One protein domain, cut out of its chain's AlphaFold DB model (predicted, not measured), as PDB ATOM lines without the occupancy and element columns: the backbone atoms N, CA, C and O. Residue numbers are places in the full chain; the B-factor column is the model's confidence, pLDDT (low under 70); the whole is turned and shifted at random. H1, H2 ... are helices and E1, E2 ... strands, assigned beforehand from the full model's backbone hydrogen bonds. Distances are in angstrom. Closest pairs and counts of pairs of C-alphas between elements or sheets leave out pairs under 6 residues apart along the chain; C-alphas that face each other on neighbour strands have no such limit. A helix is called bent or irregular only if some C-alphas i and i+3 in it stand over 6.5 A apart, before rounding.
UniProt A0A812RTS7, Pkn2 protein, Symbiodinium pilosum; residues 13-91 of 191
ATOM      1  N   VAL A  13      25.193  25.837 -33.825       92.31
ATOM      2  CA  VAL A  13      25.913  25.675 -32.563       92.31
ATOM      3  C   VAL A  13      26.956  24.581 -32.756       92.31
ATOM      4  O   VAL A  13      26.649  23.509 -33.270       92.31
ATOM      5  N   LEU A  14      28.189  24.857 -32.335       93.00
ATOM      6  CA  LEU A  14      29.262  23.872 -32.281       93.00
ATOM      7  C   LEU A  14      29.319  23.285 -30.869       93.00
ATOM      8  O   LEU A  14      29.624  24.001 -29.914       93.00
ATOM      9  N   LYS A  15      29.037  21.988 -30.734       93.31
ATOM     10  CA  LYS A  15      29.216  21.245 -29.480       93.31
ATOM     11  C   LYS A  15      30.560  20.527 -29.528       93.31
ATOM     12  O   LYS A  15      30.853  19.814 -30.485       93.31
ATOM     13  N   LEU A  16      31.367  20.752 -28.493       92.50
ATOM     14  CA  LEU A  16      32.694  20.165 -28.324       92.50
ATOM     15  C   LEU A  16      32.631  19.111 -27.220       92.50
ATOM     16  O   LEU A  16      32.220  19.409 -26.097       92.50
ATOM     17  N   SER A  17      33.065  17.894 -27.525       92.19
ATOM     18  CA  SER A  17      33.129  16.791 -26.569       92.19
ATOM     19  C   SER A  17      34.536  16.218 -26.505       92.19
ATOM     20  O   SER A  17      35.220  16.084 -27.516       92.19
ATOM     21  N   ASP A  18      34.963  15.880 -25.293       90.38
ATOM     22  CA  ASP A  18      36.189  15.120 -25.067       90.38
ATOM     23  C   ASP A  18      36.052  13.716 -25.678       90.38
ATOM     24  O   ASP A  18      34.971  13.122 -25.639       90.38
ATOM     25  N   VAL A  19      37.151  13.164 -26.193       87.94
ATOM     26  CA  VAL A  19      37.225  11.791 -26.706       87.94
ATOM     27  C   VAL A  19      36.813  10.728 -25.680       87.94
ATOM     28  O   VAL A  19      36.299   9.686 -26.076       87.94
ATOM     29  N   HIS A  20      36.937  10.991 -24.374       88.56
ATOM     30  CA  HIS A  20      36.429  10.089 -23.329       88.56
ATOM     31  C   HIS A  20      34.902   9.909 -23.369       88.56
ATOM     32  O   HIS A  20      34.400   8.893 -22.905       88.56
ATOM     33  N   HIS A  21      34.171  10.878 -23.926       88.44
ATOM     34  CA  HIS A  21      32.713  10.834 -24.094       88.44
ATOM     35  C   HIS A  21      32.313  10.579 -25.555       88.44
ATOM     36  O   HIS A  21      31.161  10.797 -25.934       88.44
ATOM     37  N   ALA A  22      33.258  10.142 -26.398       89.00
ATOM     38  CA  ALA A  22      33.028   9.971 -27.828       89.00
ATOM     39  C   ALA A  22      31.894   8.987 -28.132       89.00
ATOM     40  O   ALA A  22      31.178   9.184 -29.110       89.00
ATOM     41  N   ASP A  23      31.695   7.953 -27.309       90.06
ATOM     42  CA  ASP A  23      30.623   6.981 -27.512       90.06
ATOM     43  C   ASP A  23      29.236   7.620 -27.326       90.06
ATOM     44  O   ASP A  23      28.336   7.382 -28.133       90.06
ATOM     45  N   VAL A  24      29.072   8.467 -26.306       91.31
ATOM     46  CA  VAL A  24      27.838   9.218 -26.044       91.31
ATOM     47  C   VAL A  24      27.598  10.239 -27.151       91.31
ATOM     48  O   VAL A  24      26.502  10.284 -27.706       91.31
ATOM     49  N   THR A  25      28.622  11.001 -27.546       92.75
ATOM     50  CA  THR A  25      28.506  11.991 -28.630       92.75
ATOM     51  C   THR A  25      28.190  11.331 -29.974       92.75
ATOM     52  O   THR A  25      27.375  11.842 -30.743       92.75
ATOM     53  N   ALA A  26      28.783  10.169 -30.260       90.62
ATOM     54  CA  ALA A  26      28.487   9.405 -31.467       90.62
ATOM     55  C   ALA A  26      27.046   8.878 -31.457       90.62
ATOM     56  O   ALA A  26      26.351   9.004 -32.465       90.62
ATOM     57  N   LYS A  27      26.567   8.335 -30.327       92.56
ATOM     58  CA  LYS A  27      25.162   7.918 -30.169       92.56
ATOM     59  C   LYS A  27      24.213   9.092 -30.390       92.56
ATOM     60  O   LYS A  27      23.279   8.964 -31.180       92.56
ATOM     61  N   GLU A  28      24.479  10.228 -29.748       95.44
ATOM     62  CA  GLU A  28      23.686  11.446 -29.911       95.44
ATOM     63  C   GLU A  28      23.604  11.854 -31.380       95.44
ATOM     64  O   GLU A  28      22.512  12.087 -31.891       95.44
ATOM     65  N   TRP A  29      24.738  11.882 -32.083       95.12
ATOM     66  CA  TRP A  29      24.758  12.227 -33.500       95.12
ATOM     67  C   TRP A  29      23.989  11.216 -34.361       95.12
ATOM     68  O   TRP A  29      23.219  11.620 -35.232       95.12
ATOM     69  N   VAL A  30      24.151   9.909 -34.126       94.62
ATOM     70  CA  VAL A  30      23.454   8.861 -34.893       94.62
ATOM     71  C   VAL A  30      21.939   9.007 -34.762       94.62
ATOM     72  O   VAL A  30      21.227   8.991 -35.768       94.62
ATOM     73  N   TYR A  31      21.424   9.173 -33.543       96.19
ATOM     74  CA  TYR A  31      19.985   9.331 -33.342       96.19
ATOM     75  C   TYR A  31      19.498  10.715 -33.773       96.19
ATOM     76  O   TYR A  31      18.479  10.814 -34.452       96.19
ATOM     77  N   GLY A  32      20.243  11.770 -33.451       94.62
ATOM     78  CA  GLY A  32      19.920  13.152 -33.791       94.62
ATOM     79  C   GLY A  32      19.851  13.397 -35.297       94.62
ATOM     80  O   GLY A  32      18.865  13.937 -35.793       94.62
ATOM     81  N   SER A  33      20.842  12.926 -36.056       94.00
ATOM     82  CA  SER A  33      20.864  13.063 -37.521       94.00
ATOM     83  C   SER A  33      19.758  12.259 -38.212       94.00
ATOM     84  O   SER A  33      19.240  12.690 -39.246       94.00
ATOM     85  N   LYS A  34      19.365  11.117 -37.631       94.69
ATOM     86  CA  LYS A  34      18.262  10.286 -38.129       94.69
ATOM     87  C   LYS A  34      16.896  10.898 -37.814       94.69
ATOM     88  O   LYS A  34      16.024  10.912 -38.679       94.69
ATOM     89  N   MET A  35      16.690  11.367 -36.585       96.31
ATOM     90  CA  MET A  35      15.387  11.845 -36.110       96.31
ATOM     91  C   MET A  35      15.118  13.303 -36.495       96.31
ATOM     92  O   MET A  35      14.034  13.605 -36.985       96.31
ATOM     93  N   GLY A  36      16.105  14.194 -36.355       93.44
ATOM     94  CA  GLY A  36      15.948  15.636 -36.586       93.44
ATOM     95  C   GLY A  36      15.586  16.011 -38.025       93.44
ATOM     96  O   GLY A  36      14.878  16.982 -38.255       93.44
ATOM     97  N   LYS A  37      15.992  15.205 -39.015       89.94
ATOM     98  CA  LYS A  37      15.587  15.412 -40.419       89.94
ATOM     99  C   LYS A  37      14.135  15.025 -40.699       89.94
ATOM    100  O   LYS A  37      13.590  15.447 -41.714       89.94
ATOM    101  N   GLY A  38      13.542  14.189 -39.849       92.06
ATOM    102  CA  GLY A  38      12.221  13.609 -40.071       92.06
ATOM    103  C   GLY A  38      11.090  14.276 -39.294       92.06
ATOM    104  O   GLY A  38       9.932  13.989 -39.582       92.06
ATOM    105  N   HIS A  39      11.391  15.162 -38.339       96.94
ATOM    106  CA  HIS A  39      10.365  15.805 -37.520       96.94
ATOM    107  C   HIS A  39      10.737  17.238 -37.125       96.94
ATOM    108  O   HIS A  39      11.807  17.487 -36.575       96.94
ATOM    109  N   ASN A  40       9.816  18.185 -37.337       95.62
ATOM    110  CA  ASN A  40      10.057  19.613 -37.090       95.62
ATOM    111  C   ASN A  40      10.307  19.948 -35.612       95.62
ATOM    112  O   ASN A  40      10.987  20.929 -35.325       95.62
ATOM    113  N   ASN A  41       9.788  19.135 -34.688       97.62
ATOM    114  CA  ASN A  41       9.976  19.300 -33.243       97.62
ATOM    115  C   ASN A  41      11.146  18.473 -32.675       97.62
ATOM    116  O   ASN A  41      11.177  18.202 -31.478       97.62
ATOM    117  N   ILE A  42      12.110  18.062 -33.504       97.94
ATOM    118  CA  ILE A  42      13.377  17.460 -33.058       97.94
ATOM    119  C   ILE A  42      14.530  18.314 -33.589       97.94
ATOM    120  O   ILE A  42      14.499  18.763 -34.734       97.94
ATOM    121  N   VAL A  43      15.532  18.575 -32.747       96.75
ATOM    122  CA  VAL A  43      16.714  19.359 -33.129       96.75
ATOM    123  C   VAL A  43      17.469  18.657 -34.262       96.75
ATOM    124  O   VAL A  43      17.707  17.450 -34.233       96.75
ATOM    125  N   SER A  44      17.855  19.432 -35.268       94.94
ATOM    126  CA  SER A  44      18.583  18.997 -36.454       94.94
ATOM    127  C   SER A  44      20.082  18.982 -36.189       94.94
ATOM    128  O   SER A  44      20.661  19.965 -35.723       94.94
ATOM    129  N   TYR A  45      20.710  17.872 -36.561       94.88
ATOM    130  CA  TYR A  45      22.151  17.656 -36.487       94.88
ATOM    131  C   TYR A  45      22.713  17.666 -37.912       94.88
ATOM    132  O   TYR A  45      22.187  16.967 -38.785       94.88
ATOM    133  N   GLU A  46      23.747  18.469 -38.155       91.00
ATOM    134  CA  GLU A  46      24.281  18.713 -39.499       91.00
ATOM    135  C   GLU A  46      25.522  17.860 -39.776       91.00
ATOM    136  O   GLU A  46      25.450  16.930 -40.578       91.00
ATOM    137  N   ASP A  47      26.629  18.121 -39.079       91.69
ATOM    138  CA  ASP A  47      27.913  17.446 -39.287       91.69
ATOM    139  C   ASP A  47      28.498  16.931 -37.958       91.69
ATOM    140  O   ASP A  47      28.224  17.467 -36.881       91.69
ATOM    141  N   VAL A  48      29.336  15.890 -38.037       93.38
ATOM    142  CA  VAL A  48      30.208  15.421 -36.946       93.38
ATOM    143  C   VAL A  48      31.620  15.216 -37.481       93.38
ATOM    144  O   VAL A  48      31.801  14.680 -38.574       93.38
ATOM    145  N   PHE A  49      32.628  15.657 -36.736       93.19
ATOM    146  CA  PHE A  49      34.026  15.529 -37.135       93.19
ATOM    147  C   PHE A  49      34.954  15.494 -35.921       93.19
ATOM    148  O   PHE A  49      34.626  15.995 -34.849       93.19
ATOM    149  N   LEU A  50      36.129  14.895 -36.101       93.75
ATOM    150  CA  LEU A  50      37.204  14.926 -35.117       93.75
ATOM    151  C   LEU A  50      38.072  16.163 -35.372       93.75
ATOM    152  O   LEU A  50      38.444  16.432 -36.514       93.75
ATOM    153  N   TYR A  51      38.395  16.908 -34.321       93.50
ATOM    154  CA  TYR A  51      39.273  18.073 -34.384       93.50
ATOM    155  C   TYR A  51      40.479  17.880 -33.466       93.50
ATOM    156  O   TYR A  51      40.300  17.670 -32.267       93.50
ATOM    157  N   GLY A  52      41.686  17.959 -34.027       94.94
ATOM    158  CA  GLY A  52      42.939  18.023 -33.273       94.94
ATOM    159  C   GLY A  52      43.328  19.477 -33.003       94.94
ATOM    160  O   GLY A  52      43.392  20.282 -33.931       94.94
ATOM    161  N   ASP A  53      43.585  19.814 -31.741       94.12
ATOM    162  CA  ASP A  53      44.066  21.128 -31.293       94.12
ATOM    163  C   ASP A  53      45.592  21.131 -31.105       94.12
ATOM    164  O   ASP A  53      46.117  21.583 -30.087       94.12
ATOM    165  N   ASP A  54      46.328  20.598 -32.085       91.44
ATOM    166  CA  ASP A  54      47.786  20.404 -31.993       91.44
ATOM    167  C   ASP A  54      48.552  21.723 -31.792       91.44
ATOM    168  O   ASP A  54      49.617  21.757 -31.178       91.44
ATOM    169  N   ASN A  55      47.999  22.830 -32.295       90.94
ATOM    170  CA  ASN A  55      48.570  24.173 -32.175       90.94
ATOM    171  C   ASN A  55      48.033  24.968 -30.967       90.94
ATOM    172  O   ASN A  55      48.435  26.117 -30.771       90.94
ATOM    173  N   GLY A  56      47.134  24.385 -30.163       91.38
ATOM    174  CA  GLY A  56      46.568  25.002 -28.962       91.38
ATOM    175  C   GLY A  56      45.690  26.232 -29.217       91.38
ATOM    176  O   GLY A  56      45.478  27.032 -28.297       91.38
ATOM    177  N   VAL A  57      45.208  26.434 -30.447       92.94
ATOM    178  CA  VAL A  57      44.364  27.583 -30.801       92.94
ATOM    179  C   VAL A  57      43.015  27.490 -30.098       92.94
ATOM    180  O   VAL A  57      42.575  28.474 -29.499       92.94
ATOM    181  N   LEU A  58      42.378  26.316 -30.105       92.38
ATOM    182  CA  LEU A  58      41.099  26.114 -29.432       92.38
ATOM    183  C   LEU A  58      41.259  26.278 -27.920       92.38
ATOM    184  O   LEU A  58      40.476  27.002 -27.303       92.38
ATOM    185  N   LYS A  59      42.308  25.697 -27.325       92.75
ATOM    186  CA  LYS A  59      42.656  25.909 -25.914       92.75
ATOM    187  C   LYS A  59      42.748  27.395 -25.571       92.75
ATOM    188  O   LYS A  59      42.160  27.819 -24.577       92.75
ATOM    189  N   LYS A  60      43.454  28.193 -26.380       93.31
ATOM    190  CA  LYS A  60      43.563  29.643 -26.164       93.31
ATOM    191  C   LYS A  60      42.190  30.320 -26.226       93.31
ATOM    192  O   LYS A  60      41.841  31.044 -25.301       93.31
ATOM    193  N   CYS A  61      41.381  30.024 -27.244       92.44
ATOM    194  CA  CYS A  61      40.031  30.581 -27.369       92.44
ATOM    195  C   CYS A  61      39.127  30.241 -26.173       92.44
ATOM    196  O   CYS A  61      38.370  31.094 -25.711       92.44
ATOM    197  N   LEU A  62      39.205  29.010 -25.658       90.81
ATOM    198  CA  LEU A  62      38.447  28.593 -24.478       90.81
ATOM    199  C   LEU A  62      38.900  29.362 -23.230       90.81
ATOM    200  O   LEU A  62      38.059  29.877 -22.494       90.81
ATOM    201  N   LEU A  63      40.212  29.484 -23.008       91.19
ATOM    202  CA  LEU A  63      40.773  30.245 -21.886       91.19
ATOM    203  C   LEU A  63      40.374  31.727 -21.939       91.19
ATOM    204  O   LEU A  63      39.914  32.261 -20.931       91.19
ATOM    205  N   ASP A  64      40.464  32.357 -23.111       92.75
ATOM    206  CA  ASP A  64      40.050  33.750 -23.319       92.75
ATOM    207  C   ASP A  64      38.542  33.927 -23.056       92.75
ATOM    208  O   ASP A  64      38.112  34.904 -22.440       92.75
ATOM    209  N   GLY A  65      37.722  32.952 -23.464       91.75
ATOM    210  CA  GLY A  65      36.285  32.931 -23.195       91.75
ATOM    211  C   GLY A  65      35.943  32.853 -21.703       91.75
ATOM    212  O   GLY A  65      35.022  33.544 -21.259       91.75
ATOM    213  N   TYR A  66      36.687  32.058 -20.927       89.69
ATOM    214  CA  TYR A  66      36.553  32.010 -19.467       89.69
ATOM    215  C   TYR A  66      37.005  33.317 -18.813       89.69
ATOM    216  O   TYR A  66      36.287  33.853 -17.973       89.69
ATOM    217  N   ALA A  67      38.153  33.864 -19.229       89.88
ATOM    218  CA  ALA A  67      38.670  35.127 -18.705       89.88
ATOM    219  C   ALA A  67      37.710  36.301 -18.965       89.88
ATOM    220  O   ALA A  67      37.546  37.173 -18.115       89.88
ATOM    221  N   ALA A  68      37.021  36.293 -20.109       93.12
ATOM    222  CA  ALA A  68      36.006  37.281 -20.465       93.12
ATOM    223  C   ALA A  68      34.621  37.028 -19.830       93.12
ATOM    224  O   ALA A  68      33.678  37.758 -20.132       93.12
ATOM    225  N   GLY A  69      34.450  35.970 -19.026       89.69
ATOM    226  CA  GLY A  69      33.163  35.599 -18.421       89.69
ATOM    227  C   GLY A  69      32.091  35.134 -19.417       89.69
ATOM    228  O   GLY A  69      30.919  35.015 -19.058       89.69
ATOM    229  N   LYS A  70      32.471  34.869 -20.676       89.94
ATOM    230  CA  LYS A  70      31.567  34.372 -21.729       89.94
ATOM    231  C   LYS A  70      31.314  32.875 -21.604       89.94
ATOM    232  O   LYS A  70      30.237  32.403 -21.958       89.94
ATOM    233  N   LEU A  71      32.307  32.141 -21.111       87.75
ATOM    234  CA  LEU A  71      32.182  30.736 -20.747       87.75
ATOM    235  C   LEU A  71      32.101  30.622 -19.228       87.75
ATOM    236  O   LEU A  71      32.845  31.281 -18.505       87.75
ATOM    237  N   LYS A  72      31.198  29.767 -18.752       85.06
ATOM    238  CA  LYS A  72      31.042  29.440 -17.332       85.06
ATOM    239  C   LYS A  72      31.458  27.994 -17.104       85.06
ATOM    240  O   LYS A  72      31.244  27.141 -17.966       85.06
ATOM    241  N   SER A  73      32.070  27.715 -15.963       81.00
ATOM    242  CA  SER A  73      32.319  26.351 -15.510       81.00
ATOM    243  C   SER A  73      32.335  26.321 -13.993       81.00
ATOM    244  O   SER A  73      32.941  27.193 -13.377       81.00
ATOM    245  N   ASP A  74      31.716  25.294 -13.417       77.62
ATOM    246  CA  ASP A  74      31.736  25.054 -11.970       77.62
ATOM    247  C   ASP A  74      33.117  24.585 -11.485       77.62
ATOM    248  O   ASP A  74      33.409  24.595 -10.292       77.62
ATOM    249  N   ILE A  75      33.986  24.176 -12.417       78.56
ATOM    250  CA  ILE A  75      35.327  23.674 -12.134       78.56
ATOM    251  C   ILE A  75      36.329  24.465 -12.965       78.56
ATOM    252  O   ILE A  75      36.244  24.532 -14.193       78.56
ATOM    253  N   GLN A  76      37.351  25.002 -12.306       72.00
ATOM    254  CA  GLN A  76      38.476  25.602 -13.008       72.00
ATOM    255  C   GLN A  76      39.279  24.501 -13.720       72.00
ATOM    256  O   GLN A  76      40.068  23.779 -13.103       72.00
ATOM    257  N   ARG A  77      39.060  24.341 -15.030       73.94
ATOM    258  CA  ARG A  77      39.772  23.343 -15.837       73.94
ATOM    259  C   ARG A  77      41.256  23.694 -15.942       73.94
ATOM    260  O   ARG A  77      41.619  24.754 -16.443       73.94
ATOM    261  N   LYS A  78      42.113  22.769 -15.499       75.94
ATOM    262  CA  LYS A  78      43.583  22.889 -15.582       75.94
ATOM    263  C   LYS A  78      44.187  22.179 -16.797       75.94
ATOM    264  O   LYS A  78      45.306  22.489 -17.186       75.94
ATOM    265  N   SER A  79      43.450  21.242 -17.391       84.00
ATOM    266  CA  SER A  79      43.872  20.458 -18.553       84.00
ATOM    267  C   SER A  79      42.798  20.499 -19.638       84.00
ATOM    268  O   SER A  79      41.604  20.569 -19.334       84.00
ATOM    269  N   PHE A  80      43.241  20.472 -20.893       87.19
ATOM    270  CA  PHE A  80      42.399  20.474 -22.084       87.19
ATOM    271  C   PHE A  80      42.806  19.294 -22.976       87.19
ATOM    272  O   PHE A  80      44.009  19.058 -23.124       87.19
ATOM    273  N   PRO A  81      41.841  18.557 -23.554       89.00
ATOM    274  CA  PRO A  81      42.128  17.512 -24.531       89.00
ATOM    275  C   PRO A  81      42.888  18.051 -25.740       89.00
ATOM    276  O   PRO A  81      42.713  19.202 -26.128       89.00
ATOM    277  N   THR A  82      43.689  17.195 -26.370       90.75
ATOM    278  CA  THR A  82      44.305  17.507 -27.668       90.75
ATOM    279  C   THR A  82      43.375  17.196 -28.833       90.75
ATOM    280  O   THR A  82      43.603  17.677 -29.933       90.75
ATOM    281  N   HIS A  83      42.330  16.397 -28.606       93.00
ATOM    282  CA  HIS A  83      41.362  15.998 -29.619       93.00
ATOM    283  C   HIS A  83      39.939  16.148 -29.088       93.00
ATOM    284  O   HIS A  83      39.660  15.850 -27.925       93.00
ATOM    285  N   TYR A  84      39.039  16.576 -29.966       93.75
ATOM    286  CA  TYR A  84      37.634  16.806 -29.668       93.75
ATOM    287  C   TYR A  84      36.755  16.144 -30.717       93.75
ATOM    288  O   TYR A  84      37.006  16.270 -31.916       93.75
ATOM    289  N   VAL A  85      35.685  15.492 -30.272       94.25
ATOM    290  CA  VAL A  85      34.559  15.168 -31.147       94.25
ATOM    291  C   VAL A  85      33.678  16.408 -31.224       94.25
ATOM    292  O   VAL A  85      33.157  16.882 -30.214       94.25
ATOM    293  N   CYS A  86      33.540  16.946 -32.426       94.50
ATOM    294  CA  CYS A  86      32.797  18.160 -32.715       94.50
ATOM    295  C   CYS A  86      31.519  17.809 -33.469       94.50
ATOM    296  O   CYS A  86      31.567  17.037 -34.426       94.50
ATOM    297  N   MET A  87      30.393  18.411 -33.091       94.50
ATOM    298  CA  MET A  87      29.168  18.359 -33.892       94.50
ATOM    299  C   MET A  87      28.591  19.749 -34.127       94.50
ATOM    300  O   MET A  87      28.647  20.611 -33.246       94.50
ATOM    301  N   THR A  88      28.010  19.947 -35.304       94.69
ATOM    302  CA  THR A  88      27.220  21.134 -35.630       94.69
ATOM    303  C   THR A  88      25.736  20.799 -35.541       94.69
ATOM    304  O   THR A  88      25.260  19.812 -36.106       94.69
ATOM    305  N   ILE A  89      25.000  21.619 -34.798       94.94
ATOM    306  CA  ILE A  89      23.554  21.478 -34.595       94.94
ATOM    307  C   ILE A  89      22.861  22.798 -34.911       94.94
ATOM    308  O   ILE A  89      23.469  23.866 -34.802       94.94
ATOM    309  N   GLU A  90      21.590  22.747 -35.303       93.94
ATOM    310  CA  GLU A  90      20.832  23.973 -35.555       93.94
ATOM    311  C   GLU A  90      20.766  24.858 -34.300       93.94
ATOM    312  O   GLU A  90      20.665  24.377 -33.168       93.94
ATOM    313  N   LYS A  91      20.827  26.180 -34.484       94.19
ATOM    314  CA  LYS A  91      20.754  27.110 -33.359       94.19
ATOM    315  C   LYS A  91      19.313  27.326 -32.892       94.19
ATOM    316  O   LYS A  91      18.464  27.833 -33.626       94.19
TER     317      LYS A  91
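This is residues 13 to 91 of the 191 residues of the protein "Pkn2 protein" of Symbiodinium pilosum (UniProt A0A812RTS7). A small, twisted sheet of three strands, E1, E3 and E2, has the long helix H1 lying along one face, while the second helix, H2, and the loop of residues 68 to 82 lie off one end of the sheet, away from H1. The loop of residues 37 to 44, between H1 and E2, lies toward the other end, and the outline is elongated, with spans of 40 by 24 by 21 A. The printed part has 79 residues, with two named helices and three named strands in the order E1, H1, E2, H2, E3. The sheet's order is E1, E3, E2, all antiparallel, and the class is mixed, helices and strands. The whole is only just loose, close to compact, with a radius of gyration of the C-alphas of 14.3 A.

In the sheet, E3, residues 83 to 90, is the inner strand between the edge strands E1, residues 13 to 18, and E2, residues 45 to 52. E1 and E3 are antiparallel at 153 degrees, with N 15 and O 87 within hydrogen-bond range at 2.9 A. E3 and E2 are antiparallel at 160 degrees, with N 86 and O 49 within hydrogen-bond range at 2.8 A. The sheet is strongly twisted, but only just, with C-alphas up to 4.1 A off its best plane. H1, residues 19 to 36, is on the sheet at a height over the sheet of 8.9 A, and on the local plane its line stands at 20 degrees to E3, along the strands. It lies over E3 with 8 C-alphas, over E2 with 5 and, only just, over E1 with 3. The closest C-alphas of H1 and E2 are those of Ser 33 and Tyr 45, 4.9 A apart; those of H1 and E3 are Val 19 and Tyr 84, 5.8 A apart. H1 on one face of the sheet gives two layers, one of helix and one of strands. E1, H1 and E2 form a split strand-helix-strand unit, two strands running the same way with E3 between them, and its crossover is right-handed. H2, residues 57 to 67, is not on the sheet and is apart from E1 and H1. Every O i to N i+4 pair is within hydrogen-bond range in H2, and 12 of 14 are in H1.

E1 begins at C-alpha 13 (25.913, 25.675, -32.563) and measures 16.5 A from first to last C-alpha. H1 measures 23.8 A, has a kink of 30 degrees near residue 26, and is irregular, with C-alphas 20 and 23 standing 7.8 A apart. E2 measures 21.0 A, H2 15.4 A and E3 22.8 A. H2 begins at C-alpha 57 (44.364, 27.583, -30.801), and E3 ends at C-alpha 90 (20.832, 23.973, -35.555).

The two C-alphas farthest apart are those of Gly 38 and Lys 78, at 40.9 A. The link from H2 to E3, 15 residues, is long. The printed part has no cut, its mean pLDDT is 91.2, and no printed residue is under 70.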